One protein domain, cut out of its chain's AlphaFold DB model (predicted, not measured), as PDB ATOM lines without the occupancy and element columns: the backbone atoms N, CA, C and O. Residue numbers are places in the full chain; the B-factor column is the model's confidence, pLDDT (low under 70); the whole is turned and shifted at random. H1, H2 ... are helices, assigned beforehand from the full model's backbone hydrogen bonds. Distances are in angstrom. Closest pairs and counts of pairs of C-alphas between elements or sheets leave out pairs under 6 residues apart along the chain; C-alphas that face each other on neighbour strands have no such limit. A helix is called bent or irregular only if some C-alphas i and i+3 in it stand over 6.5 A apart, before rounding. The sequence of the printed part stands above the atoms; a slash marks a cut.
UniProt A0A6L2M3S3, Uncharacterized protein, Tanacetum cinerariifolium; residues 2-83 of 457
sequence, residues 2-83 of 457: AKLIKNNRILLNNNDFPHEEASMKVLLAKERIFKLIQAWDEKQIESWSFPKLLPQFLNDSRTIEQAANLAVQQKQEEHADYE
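Overview. This is residues 2 to 83 of the 457 residues of an uncharacterized protein of Tanacetum cinerariifolium (UniProt A0A6L2M3S3). One long helix, H3, makes the long axis; H2 crosses it and H1 packs on it at a slant, both within its residues 57 to 68, while residues 76 to 83 of H3 stick out at one end. The 82 printed residues have three named helices, H1, H2, H3 in chain order, and no named strand: all helix. The whole is loose, radius of gyration of the C-alphas 14.9 A, a rod of 53 by 20 by 17 A.

Arrangement. H3, residues 50 to 83, has a kink of 28 degrees near residue 57 and is irregular: C-alphas 52 and 55 are 7.0 A apart. H2, residues 24 to 41, touches H3 with residues 25 to 33 alone, at a steep tilt of 53 degrees, opposite ways; the closest C-alphas, of Ala 29 and Asp 60, are 4.8 A apart. H1, residues 2 to 13, touches H3 with residues 8 to 11 alone, the same way, at 36 degrees, only just a steep tilt; the closest C-alphas, of Asn 8 and Ser 61, are 6.7 A apart. H1 and H2 only just touch, with 3 pairs of C-alphas within 8 A, the closest those of Ile 5 and Ile 37, 6.5 A. Every O i to N i+4 pair is within hydrogen-bond range in H1 and H2, and 28 of 30 in H3.

Along the chain. H3 measures 48.1 A, from C-alpha 50 at (50.717, 141.348, 118.080) to C-alpha 83 at (84.290, 173.848, 129.378). H2 measures 25.9 A and H1 16.6 A.

Size, cuts and confidence. The C-alphas farthest apart, of Trp 48 and Glu 83, are 53.5 A apart. The printed part has no cut, and both links are short. pLDDT is under 70 at residues 14 to 22, 47 to 50 and 74 to 83.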
ATOM      1  N   ALA A   2      57.438 141.390 125.837       76.00
ATOM      2  CA  ALA A   2      57.722 141.851 127.207       76.00
ATOM      3  C   ALA A   2      59.085 142.560 127.374       76.00
ATOM      4  O   ALA A   2      59.170 143.594 128.022       76.00
ATOM      5  N   LYS A   3      60.145 142.054 126.722       80.44
ATOM      6  CA  LYS A   3      61.465 142.711 126.691       80.44
ATOM      7  C   LYS A   3      61.433 144.082 125.999       80.44
ATOM      8  O   LYS A   3      62.058 145.015 126.472       80.44
ATOM      9  N   LEU A   4      60.679 144.203 124.908       75.69
ATOM     10  CA  LEU A   4      60.551 145.438 124.133       75.69
ATOM     11  C   LEU A   4      59.728 146.488 124.898       75.69
ATOM     12  O   LEU A   4      60.117 147.646 124.945       75.69
ATOM     13  N   ILE A   5      58.657 146.068 125.575       80.38
ATOM     14  CA  ILE A   5      57.867 146.918 126.480       80.38
ATOM     15  C   ILE A   5      58.716 147.396 127.657       80.38
ATOM     16  O   ILE A   5      58.734 148.583 127.957       80.38
ATOM     17  N   LYS A   6      59.475 146.490 128.286       83.75
ATOM     18  CA  LYS A   6      60.395 146.847 129.371       83.75
ATOM     19  C   LYS A   6      61.419 147.895 128.922       83.75
ATOM     20  O   LYS A   6      61.636 148.859 129.642       83.75
ATOM     21  N   ASN A   7      62.014 147.719 127.743       80.31
ATOM     22  CA  ASN A   7      62.982 148.670 127.200       80.31
ATOM     23  C   ASN A   7      62.339 150.035 126.905       80.31
ATOM     24  O   ASN A   7      62.901 151.058 127.276       80.31
ATOM     25  N   ASN A   8      61.144 150.056 126.308       80.56
ATOM     26  CA  ASN A   8      60.445 151.308 126.007       80.56
ATOM     27  C   ASN A   8      59.967 152.045 127.268       80.56
ATOM     28  O   ASN A   8      59.977 153.268 127.278       80.56
ATOM     29  N   ARG A   9      59.628 151.343 128.360       82.50
ATOM     30  CA  ARG A   9      59.365 151.995 129.658       82.50
ATOM     31  C   ARG A   9      60.577 152.750 130.193       82.50
ATOM     32  O   ARG A   9      60.424 153.839 130.721       82.50
ATOM     33  N   ILE A  10      61.766 152.163 130.064       80.00
ATOM     34  CA  ILE A  10      63.011 152.808 130.498       80.00
ATOM     35  C   ILE A  10      63.266 154.057 129.646       80.00
ATOM     36  O   ILE A  10      63.532 155.118 130.193       80.00
ATOM     37  N   LEU A  11      63.106 153.940 128.325       73.44
ATOM     38  CA  LEU A  11      63.250 155.059 127.388       73.44
ATOM     39  C   LEU A  11      62.254 156.200 127.643       73.44
ATOM     40  O   LEU A  11      62.627 157.352 127.495       73.44
ATOM     41  N   LEU A  12      61.004 155.900 128.013       74.75
ATOM     42  CA  LEU A  12      59.984 156.920 128.283       74.75
ATOM     43  C   LEU A  12      60.144 157.601 129.647       74.75
ATOM     44  O   LEU A  12      59.819 158.775 129.759       74.75
ATOM     45  N   ASN A  13      60.623 156.882 130.669       73.12
ATOM     46  CA  ASN A  13      60.797 157.432 132.018       73.12
ATOM     47  C   ASN A  13      62.042 158.316 132.153       73.12
ATOM     48  O   ASN A  13      62.097 159.169 133.036       73.12
ATOM     49  N   ASN A  14      63.049 158.101 131.305       63.59
ATOM     50  CA  ASN A  14      64.175 159.013 131.189       63.59
ATOM     51  C   ASN A  14      63.681 160.242 130.410       63.59
ATOM     52  O   ASN A  14      63.735 160.271 129.183       63.59
ATOM     53  N   ASN A  15      63.142 161.234 131.123       54.06
ATOM     54  CA  ASN A  15      62.606 162.496 130.590       54.06
ATOM     55  C   ASN A  15      63.671 163.405 129.930       54.06
ATOM     56  O   ASN A  15      63.483 164.608 129.834       54.06
ATOM     57  N   ASP A  16      64.775 162.851 129.431       54.88
ATOM     58  CA  ASP A  16      65.905 163.575 128.835       54.88
ATOM     59  C   ASP A  16      65.635 164.106 127.419       54.88
ATOM     60  O   ASP A  16      66.562 164.459 126.696       54.88
ATOM     61  N   PHE A  17      64.372 164.171 127.009       56.97
ATOM     62  CA  PHE A  17      64.007 164.768 125.733       56.97
ATOM     63  C   PHE A  17      63.784 166.261 125.958       56.97
ATOM     64  O   PHE A  17      62.901 166.587 126.754       56.97
ATOM     65  N   PRO A  18      64.510 167.157 125.271       51.09
ATOM     66  CA  PRO A  18      64.173 168.572 125.296       51.09
ATOM     67  C   PRO A  18      62.735 168.711 124.788       51.09
ATOM     68  O   PRO A  18      62.409 168.327 123.661       51.09
ATOM     69  N   HIS A  19      61.844 169.157 125.673       50.75
ATOM     70  CA  HIS A  19      60.408 169.242 125.404       50.75
ATOM     71  C   HIS A  19      60.106 170.261 124.290       50.75
ATOM     72  O   HIS A  19      59.071 170.175 123.633       50.75
ATOM     73  N   GLU A  20      61.047 171.173 124.045       48.06
ATOM     74  CA  GLU A  20      60.956 172.264 123.074       48.06
ATOM     75  C   GLU A  20      61.459 171.884 121.672       48.06
ATOM     76  O   GLU A  20      61.058 172.512 120.697       48.06
ATOM     77  N   GLU A  21      62.232 170.798 121.530       51.88
ATOM     78  CA  GLU A  21      62.830 170.391 120.244       51.88
ATOM     79  C   GLU A  21      62.331 169.026 119.725       51.88
ATOM     80  O   GLU A  21      62.722 168.537 118.658       51.88
ATOM     81  N   ALA A  22      61.428 168.372 120.461       60.56
ATOM     82  CA  ALA A  22      60.890 167.081 120.059       60.56
ATOM     83  C   ALA A  22      59.988 167.226 118.819       60.56
ATOM     84  O   ALA A  22      58.810 167.569 118.911       60.56
ATOM     85  N   SER A  23      60.530 166.893 117.642       74.06
ATOM     86  CA  SER A  23      59.773 166.807 116.385       74.06
ATOM     87  C   SER A  23      58.435 166.084 116.593       74.06
ATOM     88  O   SER A  23      58.402 165.032 117.234       74.06
ATOM     89  N   MET A  24      57.340 166.574 115.989       80.38
ATOM     90  CA  MET A  24      55.997 165.961 116.081       80.38
ATOM     91  C   MET A  24      55.993 164.434 115.875       80.38
ATOM     92  O   MET A  24      55.178 163.720 116.454       80.38
ATOM     93  N   LYS A  25      56.934 163.903 115.082       80.12
ATOM     94  CA  LYS A  25      57.124 162.456 114.891       80.12
ATOM     95  C   LYS A  25      57.483 161.715 116.187       80.12
ATOM     96  O   LYS A  25      56.984 160.613 116.400       80.12
ATOM     97  N   VAL A  26      58.327 162.298 117.037       82.50
ATOM     98  CA  VAL A  26      58.739 161.739 118.335       82.50
ATOM     99  C   VAL A  26      57.575 161.780 119.323       82.50
ATOM    100  O   VAL A  26      57.322 160.778 119.988       82.50
ATOM    101  N   LEU A  27      56.824 162.886 119.369       82.12
ATOM    102  CA  LEU A  27      55.636 163.019 120.223       82.12
ATOM    103  C   LEU A  27      54.561 161.979 119.868       82.12
ATOM    104  O   LEU A  27      54.102 161.240 120.738       82.12
ATOM    105  N   LEU A  28      54.248 161.827 118.578       83.88
ATOM    106  CA  LEU A  28      53.301 160.811 118.106       83.88
ATOM    107  C   LEU A  28      53.795 159.378 118.370       83.88
ATOM    108  O   LEU A  28      53.000 158.501 118.713       83.88
ATOM    109  N   ALA A  29      55.098 159.118 118.223       86.12
ATOM    110  CA  ALA A  29      55.687 157.819 118.550       86.12
ATOM    111  C   ALA A  29      55.584 157.511 120.055       86.12
ATOM    112  O   ALA A  29      55.219 156.391 120.424       86.12
ATOM    113  N   LYS A  30      55.841 158.504 120.920       84.88
ATOM    114  CA  LYS A  30      55.675 158.390 122.378       84.88
ATOM    115  C   LYS A  30      54.236 158.053 122.745       84.88
ATOM    116  O   LYS A  30      54.013 157.087 123.473       84.88
ATOM    117  N   GLU A  31      53.270 158.787 122.198       85.75
ATOM    118  CA  GLU A  31      51.846 158.570 122.469       85.75
ATOM    119  C   GLU A  31      51.399 157.152 122.071       85.75
ATOM    120  O   GLU A  31      50.750 156.446 122.848       85.75
ATOM    121  N   ARG A  32      51.803 156.687 120.880       86.88
ATOM    122  CA  ARG A  32      51.488 155.336 120.388       86.88
ATOM    123  C   ARG A  32      52.094 154.244 121.262       86.88
ATOM    124  O   ARG A  32      51.420 153.257 121.565       86.88
ATOM    125  N   ILE A  33      53.347 154.414 121.681       85.38
ATOM    126  CA  ILE A  33      54.030 153.469 122.570       85.38
ATOM    127  C   ILE A  33      53.367 153.460 123.946       85.38
ATOM    128  O   ILE A  33      53.135 152.376 124.481       85.38
ATOM    129  N   PHE A  34      53.010 154.621 124.494       85.19
ATOM    130  CA  PHE A  34      52.335 154.735 125.785       85.19
ATOM    131  C   PHE A  34      50.982 154.016 125.781       85.19
ATOM    132  O   PHE A  34      50.760 153.121 126.601       85.19
ATOM    133  N   LYS A  35      50.133 154.301 124.782       86.00
ATOM    134  CA  LYS A  35      48.845 153.614 124.579       86.00
ATOM    135  C   LYS A  35      49.019 152.096 124.471       86.00
ATOM    136  O   LYS A  35      48.237 151.331 125.034       86.00
ATOM    137  N   LEU A  36      50.069 151.637 123.787       84.44
ATOM    138  CA  LEU A  36      50.336 150.210 123.618       84.44
ATOM    139  C   LEU A  36      50.849 149.534 124.903       84.44
ATOM    140  O   LEU A  36      50.504 148.380 125.165       84.44
ATOM    141  N   ILE A  37      51.648 150.232 125.713       84.62
ATOM    142  CA  ILE A  37      52.085 149.752 127.032       84.62
ATOM    143  C   ILE A  37      50.882 149.643 127.975       84.62
ATOM    144  O   ILE A  37      50.733 148.613 128.632       84.62
ATOM    145  N   GLN A  38      50.005 150.649 127.991       84.06
ATOM    146  CA  GLN A  38      48.787 150.642 128.801       84.06
ATOM    147  C   GLN A  38      47.864 149.477 128.416       84.06
ATOM    148  O   GLN A  38      47.497 148.666 129.264       84.06
ATOM    149  N   ALA A  39      47.577 149.313 127.121       83.19
ATOM    150  CA  ALA A  39      46.753 148.206 126.637       83.19
ATOM    151  C   ALA A  39      47.377 146.826 126.938       83.19
ATOM    152  O   ALA A  39      46.662 145.845 127.164       83.19
ATOM    153  N   TRP A  40      48.712 146.726 126.969       83.25
ATOM    154  CA  TRP A  40      49.405 145.511 127.404       83.25
ATOM    155  C   TRP A  40      49.226 145.238 128.904       83.25
ATOM    156  O   TRP A  40      48.981 144.089 129.280       83.25
ATOM    157  N   ASP A  41      49.337 146.260 129.756       83.12
ATOM    158  CA  ASP A  41      49.172 146.130 131.212       83.12
ATOM    159  C   ASP A  41      47.749 145.751 131.607       83.12
ATOM    160  O   ASP A  41      47.541 144.876 132.454       83.12
ATOM    161  N   GLU A  42      46.771 146.331 130.918       87.75
ATOM    162  CA  GLU A  42      45.354 146.015 131.082       87.75
ATOM    163  C   GLU A  42      44.970 144.659 130.457       87.75
ATOM    164  O   GLU A  42      43.827 144.222 130.576       87.75
ATOM    165  N   LYS A  43      45.921 143.958 129.816       83.44
ATOM    166  CA  LYS A  43      45.713 142.687 129.093       83.44
ATOM    167  C   LYS A  43      44.648 142.780 127.992       83.44
ATOM    168  O   LYS A  43      44.057 141.767 127.625       83.44
ATOM    169  N   GLN A  44      44.448 143.975 127.441       76.31
ATOM    170  CA  GLN A  44      43.479 144.268 126.380       76.31
ATOM    171  C   GLN A  44      43.971 143.832 124.994       76.31
ATOM    172  O   GLN A  44      43.210 143.824 124.030       76.31
ATOM    173  N   ILE A  45      45.251 143.466 124.865       71.50
ATOM    174  CA  ILE A  45      45.825 143.034 123.590       71.50
ATOM    175  C   ILE A  45      45.810 141.505 123.489       71.50
ATOM    176  O   ILE A  45      46.570 140.803 124.163       71.50
ATOM    177  N   GLU A  46      44.975 140.982 122.592       71.00
ATOM    178  CA  GLU A  46      44.933 139.554 122.280       71.00
ATOM    179  C   GLU A  46      46.211 139.084 121.579       71.00
ATOM    180  O   GLU A  46      46.749 139.756 120.695       71.00
ATOM    181  N   SER A  47      46.656 137.863 121.899       61.06
ATOM    182  CA  SER A  47      47.946 137.329 121.439       61.06
ATOM    183  C   SER A  47      48.155 137.284 119.916       61.06
ATOM    184  O   SER A  47      49.291 137.264 119.442       61.06
ATOM    185  N   TRP A  48      47.074 137.310 119.137       53.34
ATOM    186  CA  TRP A  48      47.097 137.198 117.676       53.34
ATOM    187  C   TRP A  48      47.139 138.556 116.960       53.34
ATOM    188  O   TRP A  48      47.442 138.610 115.772       53.34
ATOM    189  N   SER A  49      46.885 139.655 117.676       68.75
ATOM    190  CA  SER A  49      46.983 141.028 117.155       68.75
ATOM    191  C   SER A  49      48.429 141.558 117.150       68.75
ATOM    192  O   SER A  49      48.768 142.472 116.394       68.75
ATOM    193  N   PHE A  50      49.322 140.928 117.925       66.75
ATOM    194  CA  PHE A  50      50.717 141.348 118.080       66.75
ATOM    195  C   PHE A  50      51.548 141.357 116.790       66.75
ATOM    196  O   PHE A  50      52.269 142.334 116.587       66.75
ATOM    197  N   PRO A  51      51.477 140.355 115.890       75.69
ATOM    198  CA  PRO A  51      52.251 140.379 114.647       75.69
ATOM    199  C   PRO A  51      51.925 141.585 113.756       75.69
ATOM    200  O   PRO A  51      52.790 142.047 113.019       75.69
ATOM    201  N   LYS A  52      50.698 142.118 113.853       79.31
ATOM    202  CA  LYS A  52      50.237 143.278 113.080       79.31
ATOM    203  C   LYS A  52      50.744 144.606 113.653       79.31
ATOM    204  O   LYS A  52      51.012 145.527 112.891       79.31
ATOM    205  N   LEU A  53      50.901 144.696 114.975       77.44
ATOM    206  CA  LEU A  53      51.350 145.906 115.678       77.44
ATOM    207  C   LEU A  53      52.879 146.003 115.805       77.44
ATOM    208  O   LEU A  53      53.427 147.093 115.958       77.44
ATOM    209  N   LEU A  54      53.579 144.867 115.726       79.06
ATOM    210  CA  LEU A  54      55.021 144.779 115.953       79.06
ATOM    211  C   LEU A  54      55.877 145.673 115.028       79.06
ATOM    212  O   LEU A  54      56.808 146.289 115.545       79.06
ATOM    213  N   PRO A  55      55.609 145.789 113.710       83.88
ATOM    214  CA  PRO A  55      56.433 146.618 112.828       83.88
ATOM    215  C   PRO A  55      56.367 148.106 113.184       83.88
ATOM    216  O   PRO A  55      57.404 148.758 113.275       83.88
ATOM    217  N   GLN A  56      55.161 148.619 113.445       83.31
ATOM    218  CA  GLN A  56      54.957 150.014 113.830       83.31
ATOM    219  C   GLN A  56      55.612 150.302 115.182       83.31
ATOM    220  O   GLN A  56      56.360 151.263 115.315       83.31
ATOM    221  N   PHE A  57      55.415 149.409 116.153       82.69
ATOM    222  CA  PHE A  57      55.986 149.550 117.489       82.69
ATOM    223  C   PHE A  57      57.523 149.549 117.488       82.69
ATOM    224  O   PHE A  57      58.147 150.308 118.226       82.69
ATOM    225  N   LEU A  58      58.155 148.733 116.638       84.44
ATOM    226  CA  LEU A  58      59.612 148.750 116.462       84.44
ATOM    227  C   LEU A  58      60.107 150.055 115.832       84.44
ATOM    228  O   LEU A  58      61.164 150.551 116.216       84.44
ATOM    229  N   ASN A  59      59.360 150.599 114.873       87.19
ATOM    230  CA  ASN A  59      59.718 151.853 114.222       87.19
ATOM    231  C   ASN A  59      59.597 153.045 115.181       87.19
ATOM    232  O   ASN A  59      60.507 153.870 115.262       87.19
ATOM    233  N   ASP A  60      58.512 153.092 115.951       85.44
ATOM    234  CA  ASP A  60      58.287 154.120 116.967       85.44
ATOM    235  C   ASP A  60      59.368 154.031 118.060       85.44
ATOM    236  O   ASP A  60      59.958 155.040 118.436       85.44
ATOM    237  N   SER A  61      59.729 152.811 118.482       84.56
ATOM    238  CA  SER A  61      60.779 152.580 119.483       84.56
ATOM    239  C   SER A  61      62.147 153.070 119.000       84.56
ATOM    240  O   SER A  61      62.843 153.762 119.739       84.56
ATOM    241  N   ARG A  62      62.502 152.791 117.738       86.81
ATOM    242  CA  ARG A  62      63.740 153.292 117.122       86.81
ATOM    243  C   ARG A  62      63.747 154.816 117.003       86.81
ATOM    244  O   ARG A  62      64.785 155.429 117.212       86.81
ATOM    245  N   THR A  63      62.605 155.414 116.668       83.75
ATOM    246  CA  THR A  63      62.474 156.872 116.531       83.75
ATOM    247  C   THR A  63      62.749 157.568 117.866       83.75
ATOM    248  O   THR A  63      63.502 158.537 117.912       83.75
ATOM    249  N   ILE A  64      62.198 157.037 118.962       80.94
ATOM    250  CA  ILE A  64      62.441 157.551 120.317       80.94
ATOM    251  C   ILE A  64      63.902 157.337 120.737       80.94
ATOM    252  O   ILE A  64      64.519 158.251 121.272       80.94
ATOM    253  N   GLU A  65      64.476 156.161 120.471       83.38
ATOM    254  CA  GLU A  65      65.877 155.854 120.797       83.38
ATOM    255  C   GLU A  65      66.864 156.780 120.066       83.38
ATOM    256  O   GLU A  65      67.819 157.270 120.663       83.38
ATOM    257  N   GLN A  66      66.616 157.072 118.787       82.69
ATOM    258  CA  GLN A  66      67.437 158.004 118.010       82.69
ATOM    259  C   GLN A  66      67.368 159.429 118.559       82.69
ATOM    260  O   GLN A  66      68.406 160.071 118.691       82.69
ATOM    261  N   ALA A  67      66.172 159.901 118.915       81.25
ATOM    262  CA  ALA A  67      65.997 161.222 119.512       81.25
ATOM    263  C   ALA A  67      66.670 161.326 120.892       81.25
ATOM    264  O   ALA A  67      67.303 162.334 121.182       81.25
ATOM    265  N   ALA A  68      66.603 160.272 121.713       78.38
ATOM    266  CA  ALA A  68      67.271 160.241 123.013       78.38
ATOM    267  C   ALA A  68      68.797 160.334 122.872       78.38
ATOM    268  O   ALA A  68      69.446 161.084 123.592       78.38
ATOM    269  N   ASN A  69      69.372 159.593 121.921       80.81
ATOM    270  CA  ASN A  69      70.813 159.627 121.672       80.81
ATOM    271  C   ASN A  69      71.274 160.994 121.148       80.81
ATOM    272  O   ASN A  69      72.343 161.452 121.538       80.81
ATOM    273  N   LEU A  70      70.468 161.643 120.301       80.62
ATOM    274  CA  LEU A  70      70.761 162.986 119.802       80.62
ATOM    275  C   LEU A  70      70.754 164.020 120.936       80.62
ATOM    276  O   LEU A  70      71.699 164.790 121.044       80.62
ATOM    277  N   ALA A  71      69.756 163.971 121.822       73.38
ATOM    278  CA  ALA A  71      69.672 164.867 122.976       73.38
ATOM    279  C   ALA A  71      70.856 164.693 123.944       73.38
ATOM    280  O   ALA A  71      71.395 165.666 124.465       73.38
ATOM    281  N   VAL A  72      71.303 163.451 124.170       74.56
ATOM    282  CA  VAL A  72      72.508 163.178 124.974       74.56
ATOM    283  C   VAL A  72      73.759 163.739 124.300       74.56
ATOM    284  O   VAL A  72      74.631 164.261 124.990       74.56
ATOM    285  N   GLN A  73      73.850 163.645 122.973       70.94
ATOM    286  CA  GLN A  73      74.974 164.184 122.214       70.94
ATOM    287  C   GLN A  73      74.998 165.719 122.243       70.94
ATOM    288  O   GLN A  73      76.050 166.276 122.531       70.94
ATOM    289  N   GLN A  74      73.856 166.386 122.042       67.88
ATOM    290  CA  GLN A  74      73.731 167.848 122.150       67.88
ATOM    291  C   GLN A  74      74.154 168.342 123.540       67.88
ATOM    292  O   GLN A  74      75.023 169.198 123.639       67.88
ATOM    293  N   LYS A  75      73.655 167.719 124.619       66.06
ATOM    294  CA  LYS A  75      74.063 168.065 125.996       66.06
ATOM    295  C   LYS A  75      75.563 167.875 126.249       66.06
ATOM    296  O   LYS A  75      76.153 168.602 127.042       66.06
ATOM    297  N   GLN A  76      76.184 166.864 125.635       65.19
ATOM    298  CA  GLN A  76      77.630 166.638 125.750       65.19
ATOM    299  C   GLN A  76      78.439 167.677 124.972       65.19
ATOM    300  O   GLN A  76      79.519 168.047 125.422       65.19
ATOM    301  N   GLU A  77      77.927 168.127 123.829       59.53
ATOM    302  CA  GLU A  77      78.554 169.143 122.983       59.53
ATOM    303  C   GLU A  77      78.432 170.538 123.614       59.53
ATOM    304  O   GLU A  77      79.443 171.218 123.745       59.53
ATOM    305  N   GLU A  78      77.263 170.899 124.152       59.25
ATOM    306  CA  GLU A  78      77.060 172.123 124.948       59.25
ATOM    307  C   GLU A  78      77.960 172.160 126.192       59.25
ATOM    308  O   GLU A  78      78.571 173.180 126.503       59.25
ATOM    309  N   HIS A  79      78.091 171.035 126.903       56.72
ATOM    310  CA  HIS A  79      78.989 170.955 128.054       56.72
ATOM    311  C   HIS A  79      80.467 171.049 127.638       56.72
ATOM    312  O   HIS A  79      81.285 171.569 128.397       56.72
ATOM    313  N   ALA A  80      80.839 170.524 126.469       57.66
ATOM    314  CA  ALA A  80      82.203 170.635 125.960       57.66
ATOM    315  C   ALA A  80      82.536 172.081 125.558       57.66
ATOM    316  O   ALA A  80      83.599 172.569 125.935       57.66
ATOM    317  N   ASP A  81      81.610 172.767 124.887       55.56
ATOM    318  CA  ASP A  81      81.736 174.174 124.482       55.56
ATOM    319  C   ASP A  81      81.835 175.103 125.705       55.56
ATOM    320  O   ASP A  81      82.701 175.975 125.783       55.56
ATOM    321  N   TYR A  82      81.039 174.837 126.748       57.97
ATOM    322  CA  TYR A  82      81.119 175.570 128.012       57.97
ATOM    323  C   TYR A  82      82.463 175.369 128.737       57.97
ATOM    324  O   TYR A  82      83.028 176.319 129.283       57.97
ATOM    325  N   GLU A  83      83.000 174.147 128.743       59.12
ATOM    326  CA  GLU A  83      84.290 173.848 129.378       59.12
ATOM    327  C   GLU A  83      85.466 174.470 128.601       59.12
ATOM    328  O   GLU A  83      86.409 174.976 129.212       59.12
TER     329      GLU A  83